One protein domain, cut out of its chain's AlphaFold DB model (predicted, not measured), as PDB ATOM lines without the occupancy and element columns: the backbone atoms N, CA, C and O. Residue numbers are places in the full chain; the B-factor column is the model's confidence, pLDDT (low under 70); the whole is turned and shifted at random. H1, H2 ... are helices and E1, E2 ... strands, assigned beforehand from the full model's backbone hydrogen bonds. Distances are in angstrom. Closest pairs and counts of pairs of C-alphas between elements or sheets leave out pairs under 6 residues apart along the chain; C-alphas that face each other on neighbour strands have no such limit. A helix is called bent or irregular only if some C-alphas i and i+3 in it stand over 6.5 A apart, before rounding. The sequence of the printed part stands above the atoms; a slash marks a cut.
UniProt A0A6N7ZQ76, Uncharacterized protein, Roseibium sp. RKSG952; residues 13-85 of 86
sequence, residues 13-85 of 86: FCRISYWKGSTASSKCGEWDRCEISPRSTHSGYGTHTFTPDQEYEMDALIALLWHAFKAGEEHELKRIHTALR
ATOM      1  N   PHE A  13     164.957  36.862 168.814       87.12
ATOM      2  CA  PHE A  13     164.130  36.868 167.604       87.12
ATOM      3  C   PHE A  13     164.915  36.711 166.293       87.12
ATOM      4  O   PHE A  13     164.372  36.176 165.326       87.12
ATOM      5  N   CYS A  14     166.197  37.076 166.245       90.50
ATOM      6  CA  CYS A  14     167.056  36.896 165.077       90.50
ATOM      7  C   CYS A  14     168.518  36.599 165.449       90.50
ATOM      8  O   CYS A  14     168.989  36.853 166.557       90.50
ATOM      9  N   ARG A  15     169.267  36.055 164.489       90.44
ATOM     10  CA  ARG A  15     170.726  35.929 164.547       90.44
ATOM     11  C   ARG A  15     171.337  36.990 163.644       90.44
ATOM     12  O   ARG A  15     170.939  37.090 162.490       90.44
ATOM     13  N   ILE A  16     172.308  37.731 164.162       89.75
ATOM     14  CA  ILE A  16     173.072  38.724 163.403       89.75
ATOM     15  C   ILE A  16     174.514  38.220 163.305       89.75
ATOM     16  O   ILE A  16     175.063  37.726 164.290       89.75
ATOM     17  N   SER A  17     175.115  38.268 162.120       89.06
ATOM     18  CA  SER A  17     176.485  37.809 161.872       89.06
ATOM     19  C   SER A  17     177.226  38.823 161.013       89.06
ATOM     20  O   SER A  17     176.838  39.071 159.876       89.06
ATOM     21  N   TYR A  18     178.295  39.401 161.556       90.00
ATOM     22  CA  TYR A  18     179.149  40.339 160.830       90.00
ATOM     23  C   TYR A  18     180.330  39.593 160.209       90.00
ATOM     24  O   TYR A  18     180.862  38.650 160.795       90.00
ATOM     25  N   TRP A  19     180.761  40.024 159.031       89.94
ATOM     26  CA  TRP A  19     181.823  39.395 158.253       89.94
ATOM     27  C   TRP A  19     182.800  40.449 157.735       89.94
ATOM     28  O   TRP A  19     182.382  41.518 157.292       89.94
ATOM     29  N   LYS A  20     184.098  40.131 157.748       89.25
ATOM     30  CA  LYS A  20     185.161  40.900 157.086       89.25
ATOM     31  C   LYS A  20     185.948  39.952 156.184       89.25
ATOM     32  O   LYS A  20     186.584  39.013 156.675       89.25
ATOM     33  N   GLY A  21     185.851  40.134 154.869       85.81
ATOM     34  CA  GLY A  21     186.235  39.099 153.905       85.81
ATOM     35  C   GLY A  21     185.557  37.751 154.199       85.81
ATOM     36  O   GLY A  21     184.341  37.672 154.353       85.81
ATOM     37  N   SER A  22     186.346  36.678 154.305       84.06
ATOM     38  CA  SER A  22     185.863  35.322 154.624       84.06
ATOM     39  C   SER A  22     185.758  35.022 156.125       84.06
ATOM     40  O   SER A  22     185.480  33.884 156.504       84.06
ATOM     41  N   THR A  23     186.026  36.002 156.988       82.19
ATOM     42  CA  THR A  23     186.143  35.794 158.436       82.19
ATOM     43  C   THR A  23     184.943  36.392 159.155       82.19
ATOM     44  O   THR A  23     184.590  37.549 158.928       82.19
ATOM     45  N   ALA A  24     184.328  35.621 160.054       78.75
ATOM     46  CA  ALA A  24     183.295  36.143 160.941       78.75
ATOM     47  C   ALA A  24     183.917  37.149 161.926       78.75
ATOM     48  O   ALA A  24     184.889  36.841 162.617       78.75
ATOM     49  N   SER A  25     183.356  38.353 161.984       70.56
ATOM     50  CA  SER A  25     183.737  39.413 162.912       70.56
ATOM     51  C   SER A  25     182.717  39.488 164.046       70.56
ATOM     52  O   SER A  25     181.510  39.429 163.830       70.56
ATOM     53  N   SER A  26     183.195  39.626 165.279       59.31
ATOM     54  CA  SER A  26     182.351  39.759 166.474       59.31
ATOM     55  C   SER A  26     182.040  41.214 166.839       59.31
ATOM     56  O   SER A  26     181.370  41.465 167.839       59.31
ATOM     57  N   LYS A  27     182.524  42.191 166.060       59.44
ATOM     58  CA  LYS A  27     182.315  43.620 166.324       59.44
ATOM     59  C   LYS A  27     181.561  44.271 165.170       59.44
ATOM     60  O   LYS A  27     181.978  44.133 164.027       59.44
ATOM     61  N   CYS A  28     180.562  45.092 165.507       58.97
ATOM     62  CA  CYS A  28     179.851  46.037 164.624       58.97
ATOM     63  C   CYS A  28     180.779  47.099 163.961       58.97
ATOM     64  O   CYS A  28     180.312  48.100 163.442       58.97
ATOM     65  N   GLY A  29     182.107  46.929 164.041       70.12
ATOM     66  CA  GLY A  29     183.121  47.845 163.513       70.12
ATOM     67  C   GLY A  29     183.424  47.591 162.036       70.12
ATOM     68  O   GLY A  29     182.526  47.614 161.216       70.12
ATOM     69  N   GLU A  30     184.688  47.356 161.675       76.94
ATOM     70  CA  GLU A  30     185.063  47.054 160.283       76.94
ATOM     71  C   GLU A  30     184.472  45.703 159.834       76.94
ATOM     72  O   GLU A  30     185.067  44.644 160.052       76.94
ATOM     73  N   TRP A  31     183.287  45.742 159.234       88.25
ATOM     74  CA  TRP A  31     182.651  44.638 158.527       88.25
ATOM     75  C   TRP A  31     182.391  45.061 157.083       88.25
ATOM     76  O   TRP A  31     182.147  46.230 156.809       88.25
ATOM     77  N   ASP A  32     182.440  44.099 156.167       90.81
ATOM     78  CA  ASP A  32     182.123  44.309 154.749       90.81
ATOM     79  C   ASP A  32     180.726  43.766 154.421       90.81
ATOM     80  O   ASP A  32     180.109  44.147 153.428       90.81
ATOM     81  N   ARG A  33     180.225  42.851 155.262       91.31
ATOM     82  CA  ARG A  33     178.897  42.256 155.135       91.31
ATOM     83  C   ARG A  33     178.293  41.902 156.493       91.31
ATOM     84  O   ARG A  33     178.977  41.354 157.353       91.31
ATOM     85  N   CYS A  34     176.998  42.141 156.650       91.81
ATOM     86  CA  CYS A  34     176.185  41.704 157.778       91.81
ATOM     87  C   CYS A  34     175.090  40.753 157.281       91.81
ATOM     88  O   CYS A  34     174.497  40.981 156.231       91.81
ATOM     89  N   GLU A  35     174.823  39.682 158.020       92.69
ATOM     90  CA  GLU A  35     173.735  38.742 157.754       92.69
ATOM     91  C   GLU A  35     172.756  38.722 158.933       92.69
ATOM     92  O   GLU A  35     173.154  38.492 160.076       92.69
ATOM     93  N   ILE A  36     171.469  38.913 158.646       92.25
ATOM     94  CA  ILE A  36     170.364  38.764 159.591       92.25
ATOM     95  C   ILE A  36     169.584  37.513 159.207       92.25
ATOM     96  O   ILE A  36     168.885  37.484 158.197       92.25
ATOM     97  N   SER A  37     169.684  36.473 160.027       92.06
ATOM     98  CA  SER A  37     168.975  35.205 159.845       92.06
ATOM     99  C   SER A  37     167.905  35.006 160.915       92.06
ATOM    100  O   SER A  37     168.020  35.547 162.020       92.06
ATOM    101  N   PRO A  38     166.902  34.151 160.674       90.69
ATOM    102  CA  PRO A  38     165.987  33.751 161.719       90.69
ATOM    103  C   PRO A  38     166.664  32.866 162.763       90.69
ATOM    104  O   PRO A  38     167.552  32.070 162.453       90.69
ATOM    105  N   ARG A  39     166.206  32.977 164.013       86.19
ATOM    106  CA  ARG A  39     166.612  32.075 165.106       86.19
ATOM    107  C   ARG A  39     166.055  30.662 164.925       86.19
ATOM    108  O   ARG A  39     166.719  29.694 165.282       86.19
ATOM    109  N   SER A  40     164.841  30.554 164.390       81.44
ATOM    110  CA  SER A  40     164.151  29.286 164.140       81.44
ATOM    111  C   SER A  40     164.200  28.920 162.661       81.44
ATOM    112  O   SER A  40     163.917  29.757 161.806       81.44
ATOM    113  N   THR A  41     164.460  27.647 162.363       73.06
ATOM    114  CA  THR A  41     164.381  27.080 161.004       73.06
ATOM    115  C   THR A  41     162.972  27.123 160.407       73.06
ATOM    116  O   THR A  41     162.824  26.962 159.202       73.06
ATOM    117  N   HIS A  42     161.944  27.363 161.226       73.38
ATOM    118  CA  HIS A  42     160.543  27.464 160.803       73.38
ATOM    119  C   HIS A  42     160.102  28.902 160.491       73.38
ATOM    120  O   HIS A  42     158.932  29.139 160.200       73.38
ATOM    121  N   SER A  43     161.003  29.880 160.597       75.88
ATOM    122  CA  SER A  43     160.684  31.268 160.274       75.88
ATOM    123  C   SER A  43     160.671  31.500 158.762       75.88
ATOM    124  O   SER A  43     161.610  31.124 158.064       75.88
ATOM    125  N   GLY A  44     159.627  32.164 158.265       79.94
ATOM    126  CA  GLY A  44     159.406  32.364 156.830       79.94
ATOM    127  C   GLY A  44     160.210  33.491 156.174       79.94
ATOM    128  O   GLY A  44     160.169  33.596 154.954       79.94
ATOM    129  N   TYR A  45     160.924  34.335 156.935       83.94
ATOM    130  CA  TYR A  45     161.571  35.531 156.366       83.94
ATOM    131  C   TYR A  45     162.986  35.294 155.805       83.94
ATOM    132  O   TYR A  45     163.501  36.141 155.088       83.94
ATOM    133  N   GLY A  46     163.603  34.130 156.045       89.31
ATOM    134  CA  GLY A  46     164.911  33.790 155.469       89.31
ATOM    135  C   GLY A  46     166.075  34.673 155.950       89.31
ATOM    136  O   GLY A  46     165.943  35.453 156.891       89.31
ATOM    137  N   THR A  47     167.254  34.495 155.344       93.06
ATOM    138  CA  THR A  47     168.452  35.295 155.663       93.06
ATOM    139  C   THR A  47     168.529  36.521 154.763       93.06
ATOM    140  O   THR A  47     168.475  36.392 153.542       93.06
ATOM    141  N   HIS A  48     168.725  37.688 155.371       94.31
ATOM    142  CA  HIS A  48     168.970  38.958 154.695       94.31
ATOM    143  C   HIS A  48     170.431  39.367 154.847       94.31
ATOM    144  O   HIS A  48     171.019  39.164 155.907       94.31
ATOM    145  N   THR A  49     170.993  39.968 153.806       95.19
ATOM    146  CA  THR A  49     172.401  40.364 153.750       95.19
ATOM    147  C   THR A  49     172.499  41.854 153.463       95.19
ATOM    148  O   THR A  49     171.813  42.339 152.569       95.19
ATOM    149  N   PHE A  50     173.370  42.547 154.191       93.94
ATOM    150  CA  PHE A  50     173.579  43.991 154.111       93.94
ATOM    151  C   PHE A  50     175.065  44.316 153.970       93.94
ATOM    152  O   PHE A  50     175.914  43.597 154.505       93.94
ATOM    153  N   THR A  51     175.375  45.413 153.288       93.81
ATOM    154  CA  THR A  51     176.696  46.059 153.263       93.81
ATOM    155  C   THR A  51     176.708  47.310 154.161       93.81
ATOM    156  O   THR A  51     175.641  47.752 154.592       93.81
ATOM    157  N   PRO A  52     177.881  47.883 154.502       90.56
ATOM    158  CA  PRO A  52     177.973  49.036 155.410       90.56
ATOM    159  C   PRO A  52     177.156  50.261 154.990       90.56
ATOM    160  O   PRO A  52     176.627  50.973 155.836       90.56
ATOM    161  N   ASP A  53     176.995  50.497 153.692       93.12
ATOM    162  CA  ASP A  53     176.158  51.568 153.145       93.12
ATOM    163  C   ASP A  53     174.651  51.348 153.372       93.12
ATOM    164  O   ASP A  53     173.871  52.296 153.285       93.12
ATOM    165  N   GLN A  54     174.246  50.130 153.738       92.62
ATOM    166  CA  GLN A  54     172.867  49.744 154.040       92.62
ATOM    167  C   GLN A  54     172.601  49.609 155.551       92.62
ATOM    168  O   GLN A  54     171.613  48.992 155.950       92.62
ATOM    169  N   GLU A  55     173.452  50.176 156.415       88.88
ATOM    170  CA  GLU A  55     173.299  50.093 157.880       88.88
ATOM    171  C   GLU A  55     171.911  50.571 158.351       88.88
ATOM    172  O   GLU A  55     171.292  49.951 159.212       88.88
ATOM    173  N   TYR A  56     171.357  51.606 157.716       90.00
ATOM    174  CA  TYR A  56     170.006  52.083 158.027       90.00
ATOM    175  C   TYR A  56     168.907  51.053 157.699       90.00
ATOM    176  O   TYR A  56     167.946  50.906 158.454       90.00
ATOM    177  N   GLU A  57     169.033  50.327 156.586       93.38
ATOM    178  CA  GLU A  57     168.082  49.276 156.196       93.38
ATOM    179  C   GLU A  57     168.179  48.072 157.140       93.38
ATOM    180  O   GLU A  57     167.161  47.496 157.530       93.38
ATOM    181  N   MET A  58     169.406  47.735 157.549       91.50
ATOM    182  CA  MET A  58     169.684  46.721 158.562       91.50
ATOM    183  C   MET A  58     168.985  47.072 159.884       91.50
ATOM    184  O   MET A  58     168.234  46.253 160.418       91.50
ATOM    185  N   ASP A  59     169.169  48.295 160.384       89.88
ATOM    186  CA  ASP A  59     168.532  48.771 161.616       89.88
ATOM    187  C   ASP A  59     167.001  48.774 161.511       89.88
ATOM    188  O   ASP A  59     166.306  48.349 162.441       89.88
ATOM    189  N   ALA A  60     166.455  49.196 160.366       91.31
ATOM    190  CA  ALA A  60     165.016  49.180 160.116       91.31
ATOM    191  C   ALA A  60     164.439  47.754 160.155       91.31
ATOM    192  O   ALA A  60     163.381  47.534 160.755       91.31
ATOM    193  N   LEU A  61     165.138  46.771 159.574       92.31
ATOM    194  CA  LEU A  61     164.735  45.368 159.653       92.31
ATOM    195  C   LEU A  61     164.780  44.853 161.098       92.31
ATOM    196  O   LEU A  61     163.838  44.199 161.541       92.31
ATOM    197  N   ILE A  62     165.838  45.160 161.855       90.12
ATOM    198  CA  ILE A  62     165.953  44.729 163.257       90.12
ATOM    199  C   ILE A  62     164.809  45.312 164.094       90.12
ATOM    200  O   ILE A  62     164.184  44.583 164.868       90.12
ATOM    201  N   ALA A  63     164.486  46.593 163.903       90.62
ATOM    202  CA  ALA A  63     163.364  47.240 164.575       90.62
ATOM    203  C   ALA A  63     162.020  46.582 164.218       90.62
ATOM    204  O   ALA A  63     161.213  46.300 165.105       90.62
ATOM    205  N   LEU A  64     161.789  46.275 162.937       91.75
ATOM    206  CA  LEU A  64     160.583  45.577 162.488       91.75
ATOM    207  C   LEU A  64     160.442  44.200 163.157       91.75
ATOM    208  O   LEU A  64     159.375  43.867 163.677       91.75
ATOM    209  N   LEU A  65     161.520  43.412 163.170       90.88
ATOM    210  CA  LEU A  65     161.532  42.080 163.775       90.88
ATOM    211  C   LEU A  65     161.293  42.136 165.290       90.88
ATOM    212  O   LEU A  65     160.552  41.310 165.825       90.88
ATOM    213  N   TRP A  66     161.853  43.137 165.971       90.62
ATOM    214  CA  TRP A  66     161.593  43.385 167.387       90.62
ATOM    215  C   TRP A  66     160.113  43.660 167.667       90.62
ATOM    216  O   TRP A  66     159.527  43.047 168.563       90.62
ATOM    217  N   HIS A  67     159.487  44.547 166.889       90.25
ATOM    218  CA  HIS A  67     158.069  44.865 167.054       90.25
ATOM    219  C   HIS A  67     157.172  43.648 166.802       90.25
ATOM    220  O   HIS A  67     156.239  43.410 167.569       90.25
ATOM    221  N   ALA A  68     157.478  42.845 165.779       89.38
ATOM    222  CA  ALA A  68     156.750  41.609 165.503       89.38
ATOM    223  C   ALA A  68     156.881  40.592 166.650       89.38
ATOM    224  O   ALA A  68     155.887  40.002 167.072       89.38
ATOM    225  N   PHE A  69     158.092  40.423 167.192       89.19
ATOM    226  CA  PHE A  69     158.341  39.558 168.345       89.19
ATOM    227  C   PHE A  69     157.526  40.000 169.566       89.19
ATOM    228  O   PHE A  69     156.814  39.187 170.156       89.19
ATOM    229  N   LYS A  70     157.557  41.297 169.899       90.69
ATOM    230  CA  LYS A  70     156.812  41.853 171.036       90.69
ATOM    231  C   LYS A  70     155.304  41.691 170.903       90.69
ATOM    232  O   LYS A  70     154.660  41.256 171.852       90.69
ATOM    233  N   ALA A  71     154.753  41.957 169.720       90.12
ATOM    234  CA  ALA A  71     153.333  41.747 169.459       90.12
ATOM    235  C   ALA A  71     152.922  40.273 169.649       90.12
ATOM    236  O   ALA A  71     151.850  39.987 170.183       90.12
ATOM    237  N   GLY A  72     153.787  39.330 169.256       89.00
ATOM    238  CA  GLY A  72     153.587  37.902 169.504       89.00
ATOM    239  C   GLY A  72     153.594  37.543 170.993       89.00
ATOM    240  O   GLY A  72     152.691  36.842 171.449       89.00
ATOM    241  N   GLU A  73     154.564  38.052 171.762       90.94
ATOM    242  CA  GLU A  73     154.628  37.848 173.221       90.94
ATOM    243  C   GLU A  73     153.368  38.376 173.926       90.94
ATOM    244  O   GLU A  73     152.773  37.676 174.746       90.94
ATOM    245  N   GLU A  74     152.925  39.588 173.580       92.12
ATOM    246  CA  GLU A  74     151.711  40.197 174.136       92.12
ATOM    247  C   GLU A  74     150.453  39.389 173.795       92.12
ATOM    248  O   GLU A  74     149.584  39.178 174.649       92.12
ATOM    249  N   HIS A  75     150.354  38.902 172.556       92.25
ATOM    250  CA  HIS A  75     149.235  38.078 172.120       92.25
ATOM    251  C   HIS A  75     149.172  36.744 172.878       92.25
ATOM    252  O   HIS A  75     148.101  36.365 173.362       92.25
ATOM    253  N   GLU A  76     150.299  36.047 173.037       89.81
ATOM    254  CA  GLU A  76     150.346  34.792 173.793       89.81
ATOM    255  C   GLU A  76     150.060  35.005 175.282       89.81
ATOM    256  O   GLU A  76     149.298  34.238 175.874       89.81
ATOM    257  N   LEU A  77     150.562  36.090 175.881       90.56
ATOM    258  CA  LEU A  77     150.229  36.444 177.262       90.56
ATOM    259  C   LEU A  77     148.717  36.645 177.434       90.56
ATOM    260  O   LEU A  77     148.111  36.095 178.357       90.56
ATOM    261  N   LYS A  78     148.079  37.360 176.500       91.12
ATOM    262  CA  LYS A  78     146.623  37.554 176.493       91.12
ATOM    263  C   LYS A  78     145.867  36.229 176.362       91.12
ATOM    264  O   LYS A  78     144.848  36.038 177.034       91.12
ATOM    265  N   ARG A  79     146.348  35.300 175.527       92.00
ATOM    266  CA  ARG A  79     145.767  33.952 175.396       92.00
ATOM    267  C   ARG A  79     145.868  33.164 176.698       92.00
ATOM    268  O   ARG A  79     144.876  32.559 177.100       92.00
ATOM    269  N   ILE A  80     147.022  33.203 177.364       89.00
ATOM    270  CA  ILE A  80     147.246  32.542 178.657       89.00
ATOM    271  C   ILE A  80     146.300  33.108 179.720       89.00
ATOM    272  O   ILE A  80     145.602  32.336 180.371       89.00
ATOM    273  N   HIS A  81     146.208  34.435 179.851       89.94
ATOM    274  CA  HIS A  81     145.295  35.088 180.800       89.94
ATOM    275  C   HIS A  81     143.838  34.666 180.562       89.94
ATOM    276  O   HIS A  81     143.150  34.202 181.471       89.94
ATOM    277  N   THR A  82     143.406  34.703 179.298       91.00
ATOM    278  CA  THR A  82     142.056  34.275 178.903       91.00
ATOM    279  C   THR A  82     141.794  32.809 179.265       91.00
ATOM    280  O   THR A  82     140.726  32.483 179.784       91.00
ATOM    281  N   ALA A  83     142.757  31.915 179.016       88.75
ATOM    282  CA  ALA A  83     142.630  30.489 179.315       88.75
ATOM    283  C   ALA A  83     142.598  30.202 180.824       88.75
ATOM    284  O   ALA A  83     141.836  29.343 181.270       88.75
ATOM    285  N   LEU A  84     143.393  30.931 181.611       90.12
ATOM    286  CA  LEU A  84     143.459  30.787 183.065       90.12
ATOM    287  C   LEU A  84     142.290  31.472 183.798       90.12
ATOM    288  O   LEU A  84     142.149  31.273 185.002       90.12
ATOM    289  N   ARG A  85     141.433  32.222 183.085       74.94
ATOM    290  CA  ARG A  85     140.350  33.048 183.656       74.94
ATOM    291  C   ARG A  85     140.853  33.992 184.761       74.94
ATOM    292  O   ARG A  85     140.195  34.135 185.791       74.94
TER     293      ARG A  85
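Overview. This is residues 13 to 85 of the 86 residues of an uncharacterized protein of Roseibium sp. RKSG952 (UniProt A0A6N7ZQ76). A small twisted sheet of four strands has one long helix, H1, over one face, the other face bare; H1 runs along the strands and sticks out past the sheet as a free arm, residues 71 to 84, which makes the length. The 73 printed residues hold E1, E2, E3, E4 and H1 in chain order. The antiparallel sheet has the order E2, E1, E3, E4; the class is mixed, helices and strands, in two layers, a helix on one face of a sheet. The whole is loose, with a radius of gyration of the C-alphas of 15.9 A, and spans 55 by 23 by 20 A.

Along the chain. E1, residues 14 to 20, is 20.2 A long and begins at C-alpha 14 (167.056, 36.896, 165.077). E3, residues 33 to 38, measures 16.8 A. The edge strands are E2, residues 23 to 25, 6.2 A, and E4, residues 48 to 50, 6.8 A. H1, residues 52 to 84, measures 47.8 A and ends at C-alpha 84 (143.459, 30.787, 183.065); it is irregular, with C-alphas 53 and 56 7.9 A apart.

Arrangement. E1 and E3 are antiparallel at 161 degrees, with N 17 and O 35 2.8 A apart, within hydrogen-bond range. The hairpin E1 and E2 has N 25 and O 18 at 2.8 A; the hairpin E3 and E4 has N 36 and O 48 at 2.8 A. H1 is on the sheet at a height of 10.3 A, over E3 and only just over E4, with 3 C-alphas; on the local plane it stands at 13 degrees to E3, along the strands. The closest C-alphas of E4 and H1 are those of Phe 50 and Met 58, 6.5 A apart. In H1, 27 of 29 O i to N i+4 pairs are within range. E2 and E4 are apart.

Size, cuts and confidence. The C-alphas farthest apart are those of Gly 21 and Arg 85, 55.0 A. Residues 71 to 85 stand free; without them the body spans 31 by 23 by 15 A. The printed part has no cut, and no link is long. In this model, residues 26 to 28 have pLDDT under 70.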